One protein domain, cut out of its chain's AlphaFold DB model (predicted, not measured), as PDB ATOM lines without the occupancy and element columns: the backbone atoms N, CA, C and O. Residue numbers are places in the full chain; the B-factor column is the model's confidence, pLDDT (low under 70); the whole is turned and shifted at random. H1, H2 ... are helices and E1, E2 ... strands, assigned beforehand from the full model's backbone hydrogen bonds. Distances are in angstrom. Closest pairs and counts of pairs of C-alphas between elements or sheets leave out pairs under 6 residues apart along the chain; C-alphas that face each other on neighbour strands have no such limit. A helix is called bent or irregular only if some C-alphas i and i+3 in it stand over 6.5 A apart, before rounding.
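Overview. This is residues 84 to 238 of the 887 residues of an uncharacterized protein of Panaeolus cyanescens (UniProt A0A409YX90). The model is two lobes in an elongated shape, joined in the middle where H1 and H6 cross steeply. One lobe holds H2 to H5 and the small hairpin E1 and E2; in the other, H8 packs on one part of H6 and H10 crosses another, with H7, H9 and a long unnamed stretch, residues 186 to 199. The printed part has 155 residues, mostly helix, with ten named helices and two named antiparallel strands in the order H1 H2 H3 H4 E1 E2 H5 H6 H7 H8 H9 H10. It is only just compact, close to loose, with a radius of gyration of the C-alphas of 17.8 A and spans of 54 by 30 by 28 A.

Arrangement. H1, residues 86 to 97, touches H4, residues 124 to 136, opposite ways at a steep tilt of 60 degrees, with residues 130 to 134 of H4 alone; the closest C-alphas are those of Cys 91 and Val 130, 5.3 A. H1 touches H6, residues 162 to 178, opposite ways at a steep 46 degrees, closest at the C-alphas of Asn 93 and Thr 171, 5.1 A. H2, residues 100 to 104, touches H3, residues 113 to 120, closest at the C-alphas of Ile 103 and Lys 119, 7.1 A. E1, residues 141 to 144, and E2, residues 147 to 149, form an antiparallel hairpin, with N 143 and O 147 at 2.8 A, within hydrogen-bond range. H5, residues 154 to 157, touches H6 only at the corner, closest at the C-alphas of Tyr 157 and Ser 164, 4.6 A. H7, residues 181 to 185, only just touches H8, residues 200 to 205, with 3 pairs of C-alphas within 8 A, the closest those of Leu 181 and Pro 200, 5.3 A. H8 is about perpendicular to H6, 85 degrees, and touches its residues 173 to 178 alone, closest at the C-alphas of Ser 177 and Phe 201, 4.7 A. H9, residues 211 to 218, is irregular, C-alphas 215 and 218 being 7.2 A apart. H10, residues 220 to 238, touches H9, closest at the C-alphas of Phe 215 and Gly 226, 3.9 A, and residues 162 to 169 of H6 alone, closest at the C-alphas of Leu 166 and Gly 232, 4.0 A. Every O i to N i+4 pair is within hydrogen-bond range in H1, H2, H3, H4, H7 and H8, against 10 of 13 in H6, 2 of 4 in H9 and 12 of 15 in H10; H5 is too short for one.

Along the chain. H1 begins at C-alpha 86, (31.870, -35.119, 37.151), and is 16.5 A long; H4 is 18.3 A. H6, 23.2 A, begins at C-alpha 162, (20.499, -30.145, 17.421). H10, 28.6 A, ends at C-alpha 238, (12.029, -33.175, 20.814).

Size, cuts and confidence. The C-alphas farthest apart, Glu 109 and Lys 188, are 55.9 A apart. The printed part has no cut, H7 to H8 is a long link of 14 residues, and no printed residue is under 70 in pLDDT.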
ATOM      1  N   MET A  84      32.277 -38.518  42.450       90.31
ATOM      2  CA  MET A  84      33.046 -38.630  41.199       90.31
ATOM      3  C   MET A  84      32.196 -38.509  39.911       90.31
ATOM      4  O   MET A  84      32.699 -38.754  38.813       90.31
ATOM      5  N   ALA A  85      30.915 -38.124  39.997       88.69
ATOM      6  CA  ALA A  85      29.997 -38.061  38.849       88.69
ATOM      7  C   ALA A  85      30.393 -37.032  37.763       88.69
ATOM      8  O   ALA A  85      29.922 -37.118  36.623       88.69
ATOM      9  N   VAL A  86      31.291 -36.094  38.088       91.88
ATOM     10  CA  VAL A  86      31.870 -35.119  37.151       91.88
ATOM     11  C   VAL A  86      32.664 -35.767  36.006       91.88
ATOM     12  O   VAL A  86      32.651 -35.264  34.886       91.88
ATOM     13  N   PHE A  87      33.300 -36.924  36.204       94.81
ATOM     14  CA  PHE A  87      34.148 -37.489  35.147       94.81
ATOM     15  C   PHE A  87      33.353 -37.987  33.925       94.81
ATOM     16  O   PHE A  87      33.896 -37.987  32.820       94.81
ATOM     17  N   GLU A  88      32.057 -38.319  34.063       94.31
ATOM     18  CA  GLU A  88      31.191 -38.576  32.897       94.31
ATOM     19  C   GLU A  88      30.902 -37.272  32.127       94.31
ATOM     20  O   GLU A  88      31.027 -37.273  30.901       94.31
ATOM     21  N   ILE A  89      30.622 -36.145  32.806       93.69
ATOM     22  CA  ILE A  89      30.356 -34.861  32.127       93.69
ATOM     23  C   ILE A  89      31.603 -34.300  31.434       93.69
ATOM     24  O   ILE A  89      31.518 -33.856  30.290       93.69
ATOM     25  N   SER A  90      32.780 -34.401  32.059       96.00
ATOM     26  CA  SER A  90      34.049 -33.968  31.458       96.00
ATOM     27  C   SER A  90      34.399 -34.784  30.213       96.00
ATOM     28  O   SER A  90      34.834 -34.224  29.207       96.00
ATOM     29  N   CYS A  91      34.156 -36.099  30.235       97.88
ATOM     30  CA  CYS A  91      34.312 -36.950  29.054       97.88
ATOM     31  C   CYS A  91      33.321 -36.583  27.936       97.88
ATOM     32  O   CYS A  91      33.698 -36.560  26.763       97.88
ATOM     33  N   LEU A  92      32.071 -36.260  28.286       97.38
ATOM     34  CA  LEU A  92      31.068 -35.786  27.330       97.38
ATOM     35  C   LEU A  92      31.447 -34.430  26.713       97.38
ATOM     36  O   LEU A  92      31.317 -34.259  25.500       97.38
ATOM     37  N   ASN A  93      32.007 -33.507  27.500       97.25
ATOM     38  CA  ASN A  93      32.502 -32.229  26.991       97.25
ATOM     39  C   ASN A  93      33.603 -32.418  25.932       97.25
ATOM     40  O   ASN A  93      33.574 -31.767  24.887       97.25
ATOM     41  N   VAL A  94      34.533 -33.356  26.162       98.38
ATOM     42  CA  VAL A  94      35.590 -33.708  25.198       98.38
ATOM     43  C   VAL A  94      34.990 -34.253  23.898       98.38
ATOM     44  O   VAL A  94      35.278 -33.715  22.828       98.38
ATOM     45  N   ILE A  95      34.139 -35.289  23.948       98.25
ATOM     46  CA  ILE A  95      33.652 -35.922  22.704       98.25
ATOM     47  C   ILE A  95      32.772 -34.992  21.860       98.25
ATOM     48  O   ILE A  95      32.781 -35.111  20.633       98.25
ATOM     49  N   LEU A  96      32.073 -34.043  22.494       97.31
ATOM     50  CA  LEU A  96      31.292 -33.003  21.820       97.31
ATOM     51  C   LEU A  96      32.187 -31.908  21.221       97.31
ATOM     52  O   LEU A  96      32.051 -31.585  20.041       97.31
ATOM     53  N   THR A  97      33.136 -31.379  22.000       97.19
ATOM     54  CA  THR A  97      34.051 -30.306  21.564       97.19
ATOM     55  C   THR A  97      34.886 -30.725  20.353       97.19
ATOM     56  O   THR A  97      35.008 -29.963  19.394       97.19
ATOM     57  N   PHE A  98      35.406 -31.956  20.354       98.00
ATOM     58  CA  PHE A  98      36.250 -32.487  19.274       98.00
ATOM     59  C   PHE A  98      35.481 -33.331  18.244       98.00
ATOM     60  O   PHE A  98      36.103 -33.990  17.412       98.00
ATOM     61  N   LYS A  99      34.138 -33.306  18.282       97.94
ATOM     62  CA  LYS A  99      33.234 -33.987  17.332       97.94
ATOM     63  C   LYS A  99      33.596 -35.453  17.067       97.94
ATOM     64  O   LYS A  99      33.568 -35.937  15.934       97.94
ATOM     65  N   ILE A 100      33.933 -36.175  18.132       98.62
ATOM     66  CA  ILE A 100      34.340 -37.582  18.057       98.62
ATOM     67  C   ILE A 100      33.232 -38.474  17.456       98.62
ATOM     68  O   ILE A 100      33.575 -39.324  16.635       98.62
ATOM     69  N   PRO A 101      31.923 -38.268  17.735       98.31
ATOM     70  CA  PRO A 101      30.854 -38.981  17.033       98.31
ATOM     71  C   PRO A 101      30.889 -38.783  15.511       98.31
ATOM     72  O   PRO A 101      30.782 -39.758  14.774       98.31
ATOM     73  N   ASP A 102      31.075 -37.553  15.021       98.56
ATOM     74  CA  ASP A 102      31.158 -37.254  13.585       98.56
ATOM     75  C   ASP A 102      32.403 -37.895  12.942       98.56
ATOM     76  O   ASP A 102      32.339 -38.376  11.811       98.56
ATOM     77  N   ILE A 103      33.522 -37.966  13.676       98.62
ATOM     78  CA  ILE A 103      34.737 -38.680  13.252       98.62
ATOM     79  C   ILE A 103      34.466 -40.186  13.126       98.62
ATOM     80  O   ILE A 103      34.748 -40.772  12.076       98.62
ATOM     81  N   LEU A 104      33.875 -40.813  14.149       98.44
ATOM     82  CA  LEU A 104      33.522 -42.239  14.130       98.44
ATOM     83  C   LEU A 104      32.456 -42.568  13.075       98.44
ATOM     84  O   LEU A 104      32.475 -43.655  12.503       98.44
ATOM     85  N   GLN A 105      31.587 -41.616  12.728       97.44
ATOM     86  CA  GLN A 105      30.586 -41.783  11.673       97.44
ATOM     87  C   GLN A 105      31.200 -42.019  10.283       97.44
ATOM     88  O   GLN A 105      30.536 -42.581   9.411       97.44
ATOM     89  N   THR A 106      32.467 -41.633  10.077       97.56
ATOM     90  CA  THR A 106      33.215 -41.925   8.840       97.56
ATOM     91  C   THR A 106      33.696 -43.375   8.737       97.56
ATOM     92  O   THR A 106      34.157 -43.773   7.669       97.56
ATOM     93  N   LYS A 107      33.602 -44.157   9.825       97.12
ATOM     94  CA  LYS A 107      34.132 -45.523   9.932       97.12
ATOM     95  C   LYS A 107      33.283 -46.398  10.882       97.12
ATOM     96  O   LYS A 107      33.711 -46.671  12.007       97.12
ATOM     97  N   PRO A 108      32.057 -46.793  10.479       92.56
ATOM     98  CA  PRO A 108      31.091 -47.445  11.370       92.56
ATOM     99  C   PRO A 108      31.546 -48.794  11.946       92.56
ATOM    100  O   PRO A 108      31.061 -49.191  13.000       92.56
ATOM    101  N   GLU A 109      32.482 -49.488  11.293       92.31
ATOM    102  CA  GLU A 109      33.078 -50.737  11.785       92.31
ATOM    103  C   GLU A 109      34.046 -50.542  12.968       92.31
ATOM    104  O   GLU A 109      34.427 -51.509  13.627       92.31
ATOM    105  N   GLY A 110      34.428 -49.292  13.247       96.44
ATOM    106  CA  GLY A 110      35.259 -48.898  14.375       96.44
ATOM    107  C   GLY A 110      36.611 -48.305  13.971       96.44
ATOM    108  O   GLY A 110      37.251 -48.704  12.998       96.44
ATOM    109  N   MET A 111      37.075 -47.338  14.760       98.62
ATOM    110  CA  MET A 111      38.304 -46.580  14.530       98.62
ATOM    111  C   MET A 111      39.286 -46.767  15.692       98.62
ATOM    112  O   MET A 111      38.895 -46.709  16.857       98.62
ATOM    113  N   HIS A 112      40.569 -46.990  15.393       98.56
ATOM    114  CA  HIS A 112      41.601 -47.128  16.425       98.56
ATOM    115  C   HIS A 112      41.972 -45.762  17.026       98.56
ATOM    116  O   HIS A 112      42.030 -44.771  16.297       98.56
ATOM    117  N   ILE A 113      42.293 -45.697  18.324       98.12
ATOM    118  CA  ILE A 113      42.578 -44.429  19.033       98.12
ATOM    119  C   ILE A 113      43.659 -43.551  18.385       98.12
ATOM    120  O   ILE A 113      43.604 -42.333  18.522       98.12
ATOM    121  N   SER A 114      44.616 -44.133  17.655       98.44
ATOM    122  CA  SER A 114      45.619 -43.364  16.903       98.44
ATOM    123  C   SER A 114      45.011 -42.598  15.726       98.44
ATOM    124  O   SER A 114      45.358 -41.445  15.502       98.44
ATOM    125  N   GLU A 115      44.074 -43.221  15.007       98.62
ATOM    126  CA  GLU A 115      43.350 -42.617  13.885       98.62
ATOM    127  C   GLU A 115      42.307 -41.596  14.395       98.62
ATOM    128  O   GLU A 115      42.122 -40.543  13.784       98.62
ATOM    129  N   ILE A 116      41.687 -41.851  15.557       98.62
ATOM    130  CA  ILE A 116      40.826 -40.872  16.247       98.62
ATOM    131  C   ILE A 116      41.650 -39.649  16.678       98.62
ATOM    132  O   ILE A 116      41.238 -38.516  16.431       98.62
ATOM    133  N   GLY A 117      42.817 -39.860  17.300       98.12
ATOM    134  CA  GLY A 117      43.732 -38.794  17.721       98.12
ATOM    135  C   GLY A 117      44.206 -37.936  16.547       98.12
ATOM    136  O   GLY A 117      44.084 -36.715  16.593       98.12
ATOM    137  N   GLU A 118      44.629 -38.563  15.445       98.12
ATOM    138  CA  GLU A 118      45.023 -37.869  14.211       98.12
ATOM    139  C   GLU A 118      43.900 -36.975  13.653       98.12
ATOM    140  O   GLU A 118      44.139 -35.805  13.353       98.12
ATOM    141  N   LYS A 119      42.664 -37.487  13.559       98.44
ATOM    142  CA  LYS A 119      41.518 -36.737  13.006       98.44
ATOM    143  C   LYS A 119      40.971 -35.654  13.944       98.44
ATOM    144  O   LYS A 119      40.381 -34.692  13.460       98.44
ATOM    145  N   SER A 120      41.136 -35.808  15.259       97.88
ATOM    146  CA  SER A 120      40.656 -34.853  16.276       97.88
ATOM    147  C   SER A 120      41.711 -33.837  16.728       97.88
ATOM    148  O   SER A 120      41.363 -32.817  17.319       97.88
ATOM    149  N   GLY A 121      42.995 -34.102  16.464       97.38
ATOM    150  CA  GLY A 121      44.129 -33.339  16.994       97.38
ATOM    151  C   GLY A 121      44.506 -33.683  18.442       97.38
ATOM    152  O   GLY A 121      45.413 -33.053  18.990       97.38
ATOM    153  N   LEU A 122      43.839 -34.662  19.063       98.25
ATOM    154  CA  LEU A 122      44.059 -35.081  20.448       98.25
ATOM    155  C   LEU A 122      45.175 -36.127  20.574       98.25
ATOM    156  O   LEU A 122      45.450 -36.891  19.649       98.25
ATOM    157  N   GLU A 123      45.783 -36.217  21.757       97.69
ATOM    158  CA  GLU A 123      46.683 -37.327  22.081       97.69
ATOM    159  C   GLU A 123      45.879 -38.642  22.186       97.69
ATOM    160  O   GLU A 123      44.845 -38.718  22.859       97.69
ATOM    161  N   ALA A 124      46.357 -39.678  21.491       97.94
ATOM    162  CA  ALA A 124      45.648 -40.931  21.253       97.94
ATOM    163  C   ALA A 124      45.298 -41.709  22.536       97.94
ATOM    164  O   ALA A 124      44.184 -42.226  22.662       97.94
ATOM    165  N   ARG A 125      46.212 -41.803  23.511       95.62
ATOM    166  CA  ARG A 125      45.952 -42.520  24.773       95.62
ATOM    167  C   ARG A 125      44.893 -41.796  25.595       95.62
ATOM    168  O   ARG A 125      43.982 -42.457  26.094       95.62
ATOM    169  N   LYS A 126      44.975 -40.466  25.697       97.50
ATOM    170  CA  LYS A 126      44.033 -39.619  26.445       97.50
ATOM    171  C   LYS A 126      42.619 -39.674  25.867       97.50
ATOM    172  O   LYS A 126      41.687 -39.931  26.630       97.50
ATOM    173  N   ILE A 127      42.437 -39.557  24.545       98.06
ATOM    174  CA  ILE A 127      41.101 -39.761  23.946       98.06
ATOM    175  C   ILE A 127      40.614 -41.211  24.111       98.06
ATOM    176  O   ILE A 127      39.436 -41.441  24.375       98.06
ATOM    177  N   GLY A 128      41.521 -42.193  24.080       97.38
ATOM    178  CA  GLY A 128      41.198 -43.582  24.411       97.38
ATOM    179  C   GLY A 128      40.654 -43.775  25.832       97.38
ATOM    180  O   GLY A 128      39.771 -44.602  26.034       97.38
ATOM    181  N   ARG A 129      41.133 -43.012  26.821       97.06
ATOM    182  CA  ARG A 129      40.667 -43.080  28.222       97.06
ATOM    183  C   ARG A 129      39.257 -42.511  28.376       97.06
ATOM    184  O   ARG A 129      38.377 -43.190  28.904       97.06
ATOM    185  N   VAL A 130      39.019 -41.340  27.779       98.38
ATOM    186  CA  VAL A 130      37.686 -40.723  27.644       98.38
ATOM    187  C   VAL A 130      36.685 -41.698  27.008       98.38
ATOM    188  O   VAL A 130      35.597 -41.912  27.546       98.38
ATOM    189  N   LEU A 131      37.063 -42.355  25.906       98.25
ATOM    190  CA  LEU A 131      36.203 -43.331  25.232       98.25
ATOM    191  C   LEU A 131      35.942 -44.587  26.081       98.25
ATOM    192  O   LEU A 131      34.803 -45.042  26.119       98.25
ATOM    193  N   ARG A 132      36.921 -45.112  26.836       97.12
ATOM    194  CA  ARG A 132      36.719 -46.275  27.734       97.12
ATOM    195  C   ARG A 132      35.719 -46.004  28.861       97.12
ATOM    196  O   ARG A 132      34.896 -46.880  29.144       97.12
ATOM    197  N   LEU A 133      35.756 -44.822  29.488       97.12
ATOM    198  CA  LEU A 133      34.753 -44.438  30.494       97.12
ATOM    199  C   LEU A 133      33.359 -44.420  29.856       97.12
ATOM    200  O   LEU A 133      32.431 -45.052  30.362       97.12
ATOM    201  N   LEU A 134      33.226 -43.758  28.705       97.44
ATOM    202  CA  LEU A 134      31.951 -43.634  28.000       97.44
ATOM    203  C   LEU A 134      31.442 -44.984  27.449       97.44
ATOM    204  O   LEU A 134      30.236 -45.228  27.488       97.44
ATOM    205  N   SER A 135      32.320 -45.907  27.043       96.69
ATOM    206  CA  SER A 135      31.959 -47.283  26.658       96.69
ATOM    207  C   SER A 135      31.505 -48.144  27.833       96.69
ATOM    208  O   SER A 135      30.476 -48.804  27.734       96.69
ATOM    209  N   THR A 136      32.168 -48.052  28.990       95.38
ATOM    210  CA  THR A 136      31.704 -48.659  30.262       95.38
ATOM    211  C   THR A 136      30.322 -48.130  30.687       95.38
ATOM    212  O   THR A 136      29.600 -48.745  31.474       95.38
ATOM    213  N   ARG A 137      29.926 -46.988  30.116       94.50
ATOM    214  CA  ARG A 137      28.640 -46.312  30.287       94.50
ATOM    215  C   ARG A 137      27.701 -46.464  29.074       94.50
ATOM    216  O   ARG A 137      26.663 -45.802  29.051       94.50
ATOM    217  N   HIS A 138      28.004 -47.367  28.135       94.75
ATOM    218  CA  HIS A 138      27.254 -47.702  26.908       94.75
ATOM    219  C   HIS A 138      27.118 -46.588  25.849       94.75
ATOM    220  O   HIS A 138      26.310 -46.717  24.933       94.75
ATOM    221  N   ILE A 139      27.880 -45.496  25.936       96.06
ATOM    222  CA  ILE A 139      27.763 -44.353  25.007       96.06
ATOM    223  C   ILE A 139      28.533 -44.589  23.696       96.06
ATOM    224  O   ILE A 139      28.142 -44.047  22.670       96.06
ATOM    225  N   PHE A 140      29.569 -45.429  23.702       97.50
ATOM    226  CA  PHE A 140      30.280 -45.916  22.509       97.50
ATOM    227  C   PHE A 140      30.551 -47.417  22.651       97.50
ATOM    228  O   PHE A 140      30.642 -47.917  23.775       97.50
ATOM    229  N   THR A 141      30.773 -48.130  21.551       94.62
ATOM    230  CA  THR A 141      31.157 -49.552  21.590       94.62
ATOM    231  C   THR A 141      32.673 -49.691  21.432       94.62
ATOM    232  O   THR A 141      33.219 -49.218  20.438       94.62
ATOM    233  N   GLU A 142      33.366 -50.335  22.383       94.75
ATOM    234  CA  GLU A 142      34.753 -50.792  22.177       94.75
ATOM    235  C   GLU A 142      34.694 -52.138  21.439       94.75
ATOM    236  O   GLU A 142      34.351 -53.162  22.025       94.75
ATOM    237  N   VAL A 143      34.964 -52.121  20.135       91.75
ATOM    238  CA  VAL A 143      34.815 -53.273  19.226       91.75
ATOM    239  C   VAL A 143      35.956 -54.280  19.424       91.75
ATOM    240  O   VAL A 143      35.771 -55.490  19.341       91.75
ATOM    241  N   SER A 144      37.156 -53.774  19.712       91.19
ATOM    242  CA  SER A 144      38.360 -54.529  20.084       91.19
ATOM    243  C   SER A 144      39.314 -53.601  20.850       91.19
ATOM    244  O   SER A 144      39.015 -52.415  20.988       91.19
ATOM    245  N   GLU A 145      40.438 -54.105  21.378       89.44
ATOM    246  CA  GLU A 145      41.360 -53.301  22.198       89.44
ATOM    247  C   GLU A 145      41.757 -51.990  21.487       89.44
ATOM    248  O   GLU A 145      42.461 -51.992  20.479       89.44
ATOM    249  N   ASN A 146      41.299 -50.863  22.048       94.12
ATOM    250  CA  ASN A 146      41.504 -49.505  21.532       94.12
ATOM    251  C   ASN A 146      40.822 -49.172  20.184       94.12
ATOM    252  O   ASN A 146      41.224 -48.206  19.531       94.12
ATOM    253  N   VAL A 147      39.792 -49.914  19.769       97.75
ATOM    254  CA  VAL A 147      38.984 -49.631  18.568       97.75
ATOM    255  C   VAL A 147      37.547 -49.312  18.975       97.75
ATOM    256  O   VAL A 147      36.885 -50.146  19.589       97.75
ATOM    257  N   PHE A 148      37.052 -48.125  18.616       98.44
ATOM    258  CA  PHE A 148      35.755 -47.607  19.066       98.44
ATOM    259  C   PHE A 148      34.813 -47.288  17.903       98.44
ATOM    260  O   PHE A 148      35.261 -46.784  16.874       98.44
ATOM    261  N   ALA A 149      33.515 -47.536  18.084       97.88
ATOM    262  CA  ALA A 149      32.456 -47.247  17.116       97.88
ATOM    263  C   ALA A 149      31.296 -46.448  17.743       97.88
ATOM    264  O   ALA A 149      31.069 -46.500  18.959       97.88
ATOM    265  N   ASN A 150      30.551 -45.730  16.894       98.25
ATOM    266  CA  ASN A 150      29.256 -45.150  17.262       98.25
ATOM    267  C   ASN A 150      28.221 -46.255  17.522       98.25
ATOM    268  O   ASN A 150      28.316 -47.352  16.979       98.25
ATOM    269  N   ASN A 151      27.215 -45.938  18.331       94.56
ATOM    270  CA  ASN A 151      26.133 -46.834  18.724       94.56
ATOM    271  C   ASN A 151      24.819 -46.049  18.947       94.56
ATOM    272  O   ASN A 151      24.788 -44.833  18.719       94.56
ATOM    273  N   ARG A 152      23.746 -46.704  19.425       92.19
ATOM    274  CA  ARG A 152      22.397 -46.108  19.581       92.19
ATOM    275  C   ARG A 152      22.379 -44.811  20.396       92.19
ATOM    276  O   ARG A 152      21.521 -43.952  20.181       92.19
ATOM    277  N   LEU A 153      23.326 -44.653  21.323       94.56
ATOM    278  CA  LEU A 153      23.498 -43.431  22.099       94.56
ATOM    279  C   LEU A 153      24.393 -42.417  21.364       94.56
ATOM    280  O   LEU A 153      23.949 -41.299  21.111       94.56
ATOM    281  N   SER A 154      25.622 -42.767  20.974       96.56
ATOM    282  CA  SER A 154      26.573 -41.790  20.394       96.56
ATOM    283  C   SER A 154      26.094 -41.111  19.108       96.56
ATOM    284  O   SER A 154      26.429 -39.944  18.898       96.56
ATOM    285  N   ILE A 155      25.246 -41.754  18.297       94.44
ATOM    286  CA  ILE A 155      24.626 -41.110  17.120       94.44
ATOM    287  C   ILE A 155      23.791 -39.862  17.470       94.44
ATOM    288  O   ILE A 155      23.623 -38.972  16.640       94.44
ATOM    289  N   GLN A 156      23.299 -39.738  18.708       92.50
ATOM    290  CA  GLN A 156      22.559 -38.553  19.165       92.50
ATOM    291  C   GLN A 156      23.467 -37.333  19.408       92.50
ATOM    292  O   GLN A 156      22.974 -36.209  19.502       92.50
ATOM    293  N   TYR A 157      24.781 -37.548  19.510       95.44
ATOM    294  CA  TYR A 157      25.787 -36.504  19.702       95.44
ATOM    295  C   TYR A 157      26.445 -36.028  18.396       95.44
ATOM    296  O   TYR A 157      27.238 -35.088  18.444       95.44
ATOM    297  N   LEU A 158      26.100 -36.613  17.238       95.88
ATOM    298  CA  LEU A 158      26.516 -36.109  15.921       95.88
ATOM    299  C   LEU A 158      26.177 -34.621  15.780       95.88
ATOM    300  O   LEU A 158      25.079 -34.199  16.152       95.88
ATOM    301  N   SER A 159      27.070 -33.822  15.191       93.88
ATOM    302  CA  SER A 159      26.857 -32.371  15.071       93.88
ATOM    303  C   SER A 159      25.720 -31.968  14.114       93.88
ATOM    304  O   SER A 159      25.321 -30.806  14.091       93.88
ATOM    305  N   SER A 160      25.146 -32.930  13.382       91.81
ATOM    306  CA  SER A 160      23.892 -32.796  12.625       91.81
ATOM    307  C   SER A 160      22.621 -32.881  13.487       91.81
ATOM    308  O   SER A 160      21.552 -32.487  13.021       91.81
ATOM    309  N   ASN A 161      22.706 -33.375  14.728       90.94
ATOM    310  CA  ASN A 161      21.589 -33.442  15.668       90.94
ATOM    311  C   ASN A 161      21.595 -32.196  16.579       90.94
ATOM    312  O   ASN A 161      22.543 -32.019  17.347       90.94
ATOM    313  N   PRO A 162      20.546 -31.344  16.577       88.69
ATOM    314  CA  PRO A 162      20.499 -30.145  17.421       88.69
ATOM    315  C   PRO A 162      20.667 -30.421  18.924       88.69
ATOM    316  O   PRO A 162      21.176 -29.568  19.649       88.69
ATOM    317  N   LEU A 163      20.320 -31.626  19.396       87.19
ATOM    318  CA  LEU A 163      20.523 -32.040  20.789       87.19
ATOM    319  C   LEU A 163      22.014 -32.042  21.194       87.19
ATOM    320  O   LEU A 163      22.332 -31.759  22.346       87.19
ATOM    321  N   SER A 164      22.932 -32.266  20.245       92.62
ATOM    322  CA  SER A 164      24.383 -32.153  20.453       92.62
ATOM    323  C   SER A 164      24.797 -30.735  20.883       92.62
ATOM    324  O   SER A 164      25.592 -30.574  21.810       92.62
ATOM    325  N   SER A 165      24.177 -29.694  20.307       91.50
ATOM    326  CA  SER A 165      24.451 -28.291  20.671       91.50
ATOM    327  C   SER A 165      24.022 -27.954  22.102       91.50
ATOM    328  O   SER A 165      24.704 -27.187  22.780       91.50
ATOM    329  N   LEU A 166      22.926 -28.553  22.581       89.62
ATOM    330  CA  LEU A 166      22.450 -28.367  23.953       89.62
ATOM    331  C   LEU A 166      23.281 -29.143  24.975       89.62
ATOM    332  O   LEU A 166      23.625 -28.618  26.026       89.62
ATOM    333  N   ASN A 167      23.634 -30.387  24.660       92.31
ATOM    334  CA  ASN A 167      24.490 -31.183  25.534       92.31
ATOM    335  C   ASN A 167      25.891 -30.556  25.645       92.31
ATOM    336  O   ASN A 167      26.514 -30.610  26.705       92.31
ATOM    337  N   LEU A 168      26.359 -29.859  24.602       93.31
ATOM    338  CA  LEU A 168      27.570 -29.047  24.699       93.31
ATOM    339  C   LEU A 168      27.381 -27.837  25.634       93.31
ATOM    340  O   LEU A 168      28.296 -27.538  26.387       93.31
ATOM    341  N   HIS A 169      26.202 -27.204  25.669       93.12
ATOM    342  CA  HIS A 169      25.890 -26.149  26.646       93.12
ATOM    343  C   HIS A 169      25.891 -26.662  28.101       93.12
ATOM    344  O   HIS A 169      26.541 -26.075  28.969       93.12
ATOM    345  N   PHE A 170      25.243 -27.804  28.370       93.31
ATOM    346  CA  PHE A 170      25.250 -28.419  29.706       93.31
ATOM    347  C   PHE A 170      26.663 -28.843  30.155       93.31
ATOM    348  O   PHE A 170      27.033 -28.647  31.312       93.31
ATOM    349  N   THR A 171      27.471 -29.391  29.241       94.00
ATOM    350  CA  THR A 171      28.830 -29.879  29.547       94.00
ATOM    351  C   THR A 171      29.908 -28.783  29.606       94.00
ATOM    352  O   THR A 171      30.978 -29.046  30.149       94.00
ATOM    353  N   ASP A 172      29.663 -27.587  29.052       92.44
ATOM    354  CA  ASP A 172      30.608 -26.457  28.992       92.44
ATOM    355  C   ASP A 172      30.209 -25.346  29.986       92.44
ATOM    356  O   ASP A 172      30.714 -25.324  31.111       92.44
ATOM    357  N   GLU A 173      29.285 -24.442  29.630       92.25
ATOM    358  CA  GLU A 173      28.931 -23.288  30.473       92.25
ATOM    359  C   GLU A 173      28.301 -23.696  31.803       92.25
ATOM    360  O   GLU A 173      28.658 -23.137  32.844       92.25
ATOM    361  N   VAL A 174      27.353 -24.639  31.787       93.62
ATOM    362  CA  VAL A 174      26.551 -24.959  32.978       93.62
ATOM    363  C   VAL A 174      27.362 -25.757  33.995       93.62
ATOM    364  O   VAL A 174      27.345 -25.426  35.184       93.62
ATOM    365  N   ALA A 175      28.129 -26.758  33.548       93.56
ATOM    366  CA  ALA A 175      29.037 -27.517  34.408       93.56
ATOM    367  C   ALA A 175      30.079 -26.604  35.087       93.56
ATOM    368  O   ALA A 175      30.308 -26.725  36.296       93.56
ATOM    369  N   LYS A 176      30.656 -25.646  34.343       93.38
ATOM    370  CA  LYS A 176      31.608 -24.653  34.872       93.38
ATOM    371  C   LYS A 176      30.943 -23.664  35.833       93.38
ATOM    372  O   LYS A 176      31.485 -23.416  36.907       93.38
ATOM    373  N   SER A 177      29.743 -23.182  35.511       95.00
ATOM    374  CA  SER A 177      28.966 -22.283  36.380       95.00
ATOM    375  C   SER A 177      28.547 -22.968  37.688       95.00
ATOM    376  O   SER A 177      28.700 -22.400  38.765       95.00
ATOM    377  N   SER A 178      28.090 -24.223  37.633       93.44
ATOM    378  CA  SER A 178      27.669 -24.975  38.826       93.44
ATOM    379  C   SER A 178      28.820 -25.254  39.798       93.44
ATOM    380  O   SER A 178      28.585 -25.402  40.996       93.44
ATOM    381  N   ALA A 179      30.070 -25.273  39.323       92.12
ATOM    382  CA  ALA A 179      31.243 -25.480  40.172       92.12
ATOM    383  C   ALA A 179      31.553 -24.313  41.131       92.12
ATOM    384  O   ALA A 179      32.384 -24.488  42.018       92.12
ATOM    385  N   VAL A 180      30.872 -23.166  40.999       93.31
ATOM    386  CA  VAL A 180      30.902 -22.056  41.976       93.31
ATOM    387  C   VAL A 180      29.550 -21.840  42.680       93.31
ATOM    388  O   VAL A 180      29.339 -20.807  43.313       93.31
ATOM    389  N   LEU A 181      28.610 -22.798  42.609       94.56
ATOM    390  CA  LEU A 181      27.304 -22.676  43.277       94.56
ATOM    391  C   LEU A 181      27.434 -22.625  44.809       94.56
ATOM    392  O   LEU A 181      26.773 -21.803  45.440       94.56
ATOM    393  N   SER A 182      28.306 -23.435  45.415       92.06
ATOM    394  CA  SER A 182      28.603 -23.351  46.855       92.06
ATOM    395  C   SER A 182      29.170 -21.981  47.241       92.06
ATOM    396  O   SER A 182      28.737 -21.410  48.242       92.06
ATOM    397  N   ASP A 183      30.037 -21.412  46.397       91.94
ATOM    398  CA  ASP A 183      30.604 -20.068  46.563       91.94
ATOM    399  C   ASP A 183      29.566 -18.941  46.376       91.94
ATOM    400  O   ASP A 183      29.762 -17.844  46.904       91.94
ATOM    401  N   VAL A 184      28.475 -19.153  45.627       94.62
ATOM    402  CA  VAL A 184      27.336 -18.210  45.545       94.62
ATOM    403  C   VAL A 184      26.425 -18.336  46.761       94.62
ATOM    404  O   VAL A 184      26.023 -17.326  47.328       94.62
ATOM    405  N   LEU A 185      26.121 -19.560  47.195       93.31
ATOM    406  CA  LEU A 185      25.292 -19.809  48.378       93.31
ATOM    407  C   LEU A 185      25.971 -19.356  49.686       93.31
ATOM    408  O   LEU A 185      25.272 -19.034  50.644       93.31
ATOM    409  N   ALA A 186      27.306 -19.275  49.702       90.62
ATOM    410  CA  ALA A 186      28.105 -18.711  50.797       90.62
ATOM    411  C   ALA A 186      27.988 -17.186  50.924       90.62
ATOM    412  O   ALA A 186      28.280 -16.618  51.982       90.62
ATOM    413  N   ASP A 187      27.621 -16.510  49.837       94.19
ATOM    414  CA  ASP A 187      27.594 -15.061  49.788       94.19
ATOM    415  C   ASP A 187      26.348 -14.513  50.499       94.19
ATOM    416  O   ASP A 187      25.219 -14.948  50.264       94.19
ATOM    417  N   LYS A 188      26.555 -13.528  51.376       90.50
ATOM    418  CA  LYS A 188      25.493 -12.964  52.224       90.50
ATOM    419  C   LYS A 188      24.442 -12.181  51.439       90.50
ATOM    420  O   LYS A 188      23.333 -12.015  51.938       90.50
ATOM    421  N   GLU A 189      24.788 -11.697  50.251       91.94
ATOM    422  CA  GLU A 189      23.890 -10.976  49.358       91.94
ATOM    423  C   GLU A 189      23.386 -11.893  48.237       91.94
ATOM    424  O   GLU A 189      22.182 -11.960  47.995       91.94
ATOM    425  N   TRP A 190      24.268 -12.645  47.570       94.62
ATOM    426  CA  TRP A 190      23.877 -13.464  46.416       94.62
ATOM    427  C   TRP A 190      23.170 -14.764  46.825       94.62
ATOM    428  O   TRP A 190      22.198 -15.156  46.175       94.62
ATOM    429  N   GLY A 191      23.572 -15.393  47.933       92.12
ATOM    430  CA  GLY A 191      22.963 -16.632  48.423       92.12
ATOM    431  C   GLY A 191      21.466 -16.481  48.705       92.12
ATOM    432  O   GLY A 191      20.678 -17.341  48.313       92.12
ATOM    433  N   HIS A 192      21.060 -15.336  49.265       92.69
ATOM    434  CA  HIS A 192      19.660 -14.996  49.578       92.69
ATOM    435  C   HIS A 192      18.943 -14.200  48.467       92.69
ATOM    436  O   HIS A 192      17.734 -13.989  48.541       92.69
ATOM    437  N   SER A 193      19.657 -13.770  47.422       91.94
ATOM    438  CA  SER A 193      19.080 -13.045  46.282       91.94
ATOM    439  C   SER A 193      18.381 -13.985  45.300       91.94
ATOM    440  O   SER A 193      18.875 -15.076  45.026       91.94
ATOM    441  N   TYR A 194      17.283 -13.517  44.705       88.62
ATOM    442  CA  TYR A 194      16.598 -14.137  43.559       88.62
ATOM    443  C   TYR A 194      16.791 -13.317  42.263       88.62
ATOM    444  O   TYR A 194      16.027 -13.440  41.310       88.62
ATOM    445  N   SER A 195      17.800 -12.439  42.228       90.25
ATOM    446  CA  SER A 195      18.151 -11.664  41.033       90.25
ATOM    447  C   SER A 195      18.767 -12.563  39.950       90.25
ATOM    448  O   SER A 195      19.697 -13.314  40.272       90.25
ATOM    449  N   PRO A 196      18.360 -12.442  38.670       88.44
ATOM    450  CA  PRO A 196      18.991 -13.148  37.552       88.44
ATOM    451  C   PRO A 196      20.410 -12.642  37.230       88.44
ATOM    452  O   PRO A 196      21.059 -13.199  36.351       88.44
ATOM    453  N   CYS A 197      20.898 -11.613  37.937       93.12
ATOM    454  CA  CYS A 197      22.285 -11.138  37.885       93.12
ATOM    455  C   CYS A 197      23.169 -11.700  39.018       93.12
ATOM    456  O   CYS A 197      24.371 -11.455  39.037       93.12
ATOM    457  N   HIS A 198      22.590 -12.393  40.010       94.44
ATOM    458  CA  HIS A 198      23.310 -12.923  41.183       94.44
ATOM    459  C   HIS A 198      23.454 -14.457  41.082       94.44
ATOM    460  O   HIS A 198      23.235 -15.185  42.051       94.44
ATOM    461  N   THR A 199      23.764 -14.962  39.883       95.19
ATOM    462  CA  THR A 199      23.842 -16.404  39.595       95.19
ATOM    463  C   THR A 199      25.275 -16.953  39.673       95.19
ATOM    464  O   THR A 199      26.247 -16.207  39.512       95.19
ATOM    465  N   PRO A 200      25.445 -18.279  39.828       95.94
ATOM    466  CA  PRO A 200      26.717 -18.948  39.560       95.94
ATOM    467  C   PRO A 200      27.273 -18.686  38.153       95.94
ATOM    468  O   PRO A 200      28.485 -18.525  38.023       95.94
ATOM    469  N   PHE A 201      26.428 -18.533  37.125       95.62
ATOM    470  CA  PHE A 201      26.877 -18.073  35.802       95.62
ATOM    471  C   PHE A 201      27.521 -16.676  35.852       95.62
ATOM    472  O   PHE A 201      28.603 -16.487  35.293       95.62
ATOM    473  N   ASN A 202      26.923 -15.707  36.555       95.44
ATOM    474  CA  ASN A 202      27.503 -14.367  36.724       95.44
ATOM    475  C   ASN A 202      28.836 -14.431  37.491       95.44
ATOM    476  O   ASN A 202      29.808 -13.785  37.096       95.44
ATOM    477  N   LYS A 203      28.919 -15.262  38.545       94.81
ATOM    478  CA  LYS A 203      30.142 -15.438  39.350       94.81
ATOM    479  C   LYS A 203      31.274 -16.129  38.581       94.81
ATOM    480  O   LYS A 203      32.426 -15.741  38.745       94.81
ATOM    481  N   TYR A 204      30.959 -17.115  37.740       93.06
ATOM    482  CA  TYR A 204      31.932 -17.814  36.893       93.06
ATOM    483  C   TYR A 204      32.403 -16.959  35.705       93.06
ATOM    484  O   TYR A 204      33.600 -16.867  35.444       93.06
ATOM    485  N   SER A 205      31.477 -16.319  34.984       91.75
ATOM    486  CA  SER A 205      31.793 -15.552  33.768       91.75
ATOM    487  C   SER A 205      32.351 -14.149  34.033       91.75
ATOM    488  O   SER A 205      32.943 -13.552  33.135       91.75
ATOM    489  N   GLY A 206      32.122 -13.593  35.228       92.62
ATOM    490  CA  GLY A 206      32.394 -12.187  35.541       92.62
ATOM    491  C   GLY A 206      31.447 -11.196  34.848       92.62
ATOM    492  O   GLY A 206      31.668  -9.987  34.923       92.62
ATOM    493  N   TYR A 207      30.406 -11.678  34.161       93.94
ATOM    494  CA  TYR A 207      29.409 -10.845  33.492       93.94
ATOM    495  C   TYR A 207      28.320 -10.403  34.481       93.94
ATOM    496  O   TYR A 207      27.802 -11.224  35.234       93.94
ATOM    497  N   ALA A 208      27.969  -9.114  34.487       92.81
ATOM    498  CA  ALA A 208      27.122  -8.511  35.525       92.81
ATOM    499  C   ALA A 208      25.611  -8.485  35.214       92.81
ATOM    500  O   ALA A 208      24.812  -8.284  36.123       92.81
ATOM    501  N   GLU A 209      25.216  -8.671  33.954       93.69
ATOM    502  CA  GLU A 209      23.815  -8.611  33.502       93.69
ATOM    503  C   GLU A 209      23.224 -10.033  33.327       93.69
ATOM    504  O   GLU A 209      23.964 -11.023  33.411       93.69
ATOM    505  N   PRO A 210      21.907 -10.197  33.086       91.06
ATOM    506  CA  PRO A 210      21.292 -11.516  32.928       91.06
ATOM    507  C   PRO A 210      21.835 -12.317  31.732       91.06
ATOM    508  O   PRO A 210      22.190 -11.756  30.693       91.06
ATOM    509  N   LEU A 211      21.804 -13.652  31.846       90.69
ATOM    510  CA  LEU A 211      22.297 -14.607  30.837       90.69
ATOM    511  C   LEU A 211      21.822 -14.314  29.402       90.69
ATOM    512  O   LEU A 211      22.607 -14.403  28.459       90.69
ATOM    513  N   PHE A 212      20.555 -13.940  29.215       87.31
ATOM    514  CA  PHE A 212      20.021 -13.692  27.875       87.31
ATOM    515  C   PHE A 212      20.609 -12.435  27.213       87.31
ATOM    516  O   PHE A 212      20.860 -12.468  26.013       87.31
ATOM    517  N   VAL A 213      20.977 -11.400  27.980       87.81
ATOM    518  CA  VAL A 213      21.674 -10.206  27.455       87.81
ATOM    519  C   VAL A 213      23.085 -10.564  26.966       87.81
ATOM    520  O   VAL A 213      23.574 -10.034  25.965       87.81
ATOM    521  N   TYR A 214      23.737 -11.532  27.622       89.75
ATOM    522  CA  TYR A 214      24.998 -12.100  27.142       89.75
ATOM    523  C   TYR A 214      24.799 -12.852  25.814       89.75
ATOM    524  O   TYR A 214      25.530 -12.601  24.852       89.75
ATOM    525  N   PHE A 215      23.782 -13.718  25.737       88.25
ATOM    526  CA  PHE A 215      23.429 -14.492  24.537       88.25
ATOM    527  C   PHE A 215      22.954 -13.646  23.345       88.25
ATOM    528  O   PHE A 215      23.193 -14.027  22.200       88.25
ATOM    529  N   GLU A 216      22.354 -12.480  23.585       85.06
ATOM    530  CA  GLU A 216      21.982 -11.499  22.553       85.06
ATOM    531  C   GLU A 216      23.190 -10.791  21.913       85.06
ATOM    532  O   GLU A 216      23.043 -10.087  20.915       85.06
ATOM    533  N   GLY A 217      24.402 -11.022  22.431       84.38
ATOM    534  CA  GLY A 217      25.647 -10.593  21.799       84.38
ATOM    535  C   GLY A 217      26.352  -9.420  22.468       84.38
ATOM    536  O   GLY A 217      27.172  -8.767  21.824       84.38
ATOM    537  N   ALA A 218      26.120  -9.188  23.768       85.88
ATOM    538  CA  ALA A 218      26.910  -8.234  24.556       85.88
ATOM    539  C   ALA A 218      28.431  -8.511  24.513       85.88
ATOM    540  O   ALA A 218      29.236  -7.611  24.751       85.88
ATOM    541  N   THR A 219      28.840  -9.738  24.165       88.00
ATOM    542  CA  THR A 219      30.195 -10.049  23.685       88.00
ATOM    543  C   THR A 219      30.134 -10.979  22.460       88.00
ATOM    544  O   THR A 219      29.140 -11.694  22.294       88.00
ATOM    545  N   PRO A 220      31.195 -11.067  21.628       91.38
ATOM    546  CA  PRO A 220      31.243 -12.017  20.511       91.38
ATOM    547  C   PRO A 220      31.099 -13.486  20.941       91.38
ATOM    548  O   PRO A 220      30.434 -14.260  20.259       91.38
ATOM    549  N   ARG A 221      31.669 -13.861  22.099       89.38
ATOM    550  CA  ARG A 221      31.495 -15.199  22.692       89.38
ATOM    551  C   ARG A 221      30.065 -15.402  23.197       89.38
ATOM    552  O   ARG A 221      29.520 -16.485  23.041       89.38
ATOM    553  N   GLY A 222      29.444 -14.362  23.745       90.50
ATOM    554  CA  GLY A 222      28.031 -14.366  24.117       90.50
ATOM    555  C   GLY A 222      27.121 -14.675  22.927       90.50
ATOM    556  O   GLY A 222      26.327 -15.605  23.007       90.50
ATOM    557  N   ALA A 223      27.318 -13.997  21.790       88.81
ATOM    558  CA  ALA A 223      26.568 -14.256  20.555       88.81
ATOM    559  C   ALA A 223      26.755 -15.693  20.022       88.81
ATOM    560  O   ALA A 223      25.792 -16.338  19.609       88.81
ATOM    561  N   GLU A 224      27.988 -16.213  20.050       91.56
ATOM    562  CA  GLU A 224      28.299 -17.600  19.664       91.56
ATOM    563  C   GLU A 224      27.532 -18.615  20.533       91.56
ATOM    564  O   GLU A 224      26.909 -19.546  20.019       91.56
ATOM    565  N   LEU A 225      27.540 -18.407  21.853       91.12
ATOM    566  CA  LEU A 225      26.872 -19.283  22.813       91.12
ATOM    567  C   LEU A 225      25.345 -19.146  22.767       91.12
ATOM    568  O   LEU A 225      24.649 -20.157  22.829       91.12
ATOM    569  N   GLY A 226      24.815 -17.942  22.541       85.88
ATOM    570  CA  GLY A 226      23.389 -17.714  22.300       85.88
ATOM    571  C   GLY A 226      22.880 -18.421  21.042       85.88
ATOM    572  O   GLY A 226      21.823 -19.054  21.068       85.88
ATOM    573  N   ALA A 227      23.665 -18.410  19.958       85.94
ATOM    574  CA  ALA A 227      23.357 -19.174  18.749       85.94
ATOM    575  C   ALA A 227      23.391 -20.696  19.001       85.94
ATOM    576  O   ALA A 227      22.483 -21.412  18.565       85.94
ATOM    577  N   ARG A 228      24.387 -21.194  19.754       90.12
ATOM    578  CA  ARG A 228      24.472 -22.604  20.186       90.12
ATOM    579  C   ARG A 228      23.263 -23.017  21.030       90.12
ATOM    580  O   ARG A 228      22.661 -24.057  20.763       90.12
ATOM    581  N   PHE A 229      22.877 -22.191  22.002       88.00
ATOM    582  CA  PHE A 229      21.716 -22.409  22.865       88.00
ATOM    583  C   PHE A 229      20.403 -22.425  22.067       88.00
ATOM    584  O   PHE A 229      19.592 -23.336  22.237       88.00
ATOM    585  N   GLY A 230      20.217 -21.480  21.137       80.94
ATOM    586  CA  GLY A 230      19.034 -21.411  20.272       80.94
ATOM    587  C   GLY A 230      18.836 -22.664  19.410       80.94
ATOM    588  O   GLY A 230      17.728 -23.199  19.347       80.94
ATOM    589  N   LEU A 231      19.914 -23.191  18.816       83.38
ATOM    590  CA  LEU A 231      19.892 -24.489  18.127       83.38
ATOM    591  C   LEU A 231      19.606 -25.640  19.105       83.38
ATOM    592  O   LEU A 231      18.775 -26.506  18.826       83.38
ATOM    593  N   GLY A 232      20.242 -25.624  20.278       85.38
ATOM    594  CA  GLY A 232      20.040 -26.615  21.334       85.38
ATOM    595  C   GLY A 232      18.583 -26.742  21.796       85.38
ATOM    596  O   GLY A 232      18.080 -27.856  21.958       85.38
ATOM    597  N   MET A 233      17.866 -25.623  21.924       82.44
ATOM    598  CA  MET A 233      16.449 -25.591  22.312       82.44
ATOM    599  C   MET A 233      15.514 -26.291  21.310       82.44
ATOM    600  O   MET A 233      14.476 -26.822  21.713       82.44
ATOM    601  N   MET A 234      15.888 -26.394  20.028       77.44
ATOM    602  CA  MET A 234      15.151 -27.229  19.065       77.44
ATOM    603  C   MET A 234      15.282 -28.722  19.408       77.44
ATOM    604  O   MET A 234      14.293 -29.457  19.389       77.44
ATOM    605  N   GLY A 235      16.490 -29.166  19.777       78.75
ATOM    606  CA  GLY A 235      16.741 -30.529  20.258       78.75
ATOM    607  C   GLY A 235      16.027 -30.820  21.582       78.75
ATOM    608  O   GLY A 235      15.443 -31.893  21.747       78.75
ATOM    609  N   TRP A 236      15.999 -29.834  22.487       81.75
ATOM    610  CA  TRP A 236      15.284 -29.907  23.765       81.75
ATOM    611  C   TRP A 236      13.801 -30.228  23.591       81.75
ATOM    612  O   TRP A 236      13.288 -31.142  24.240       81.75
ATOM    613  N   GLY A 237      13.112 -29.516  22.691       73.31
ATOM    614  CA  GLY A 237      11.680 -29.702  22.445       73.31
ATOM    615  C   GLY A 237      11.330 -31.139  22.045       73.31
ATOM    616  O   GLY A 237      10.361 -31.702  22.559       73.31
ATOM    617  N   LYS A 238      12.172 -31.766  21.211       72.94
ATOM    618  CA  LYS A 238      12.029 -33.175  20.814       72.94
ATOM    619  C   LYS A 238      12.327 -34.128  21.980       72.94
ATOM    620  O   LYS A 238      11.501 -34.976  22.309       72.94
TER     621      LYS A 238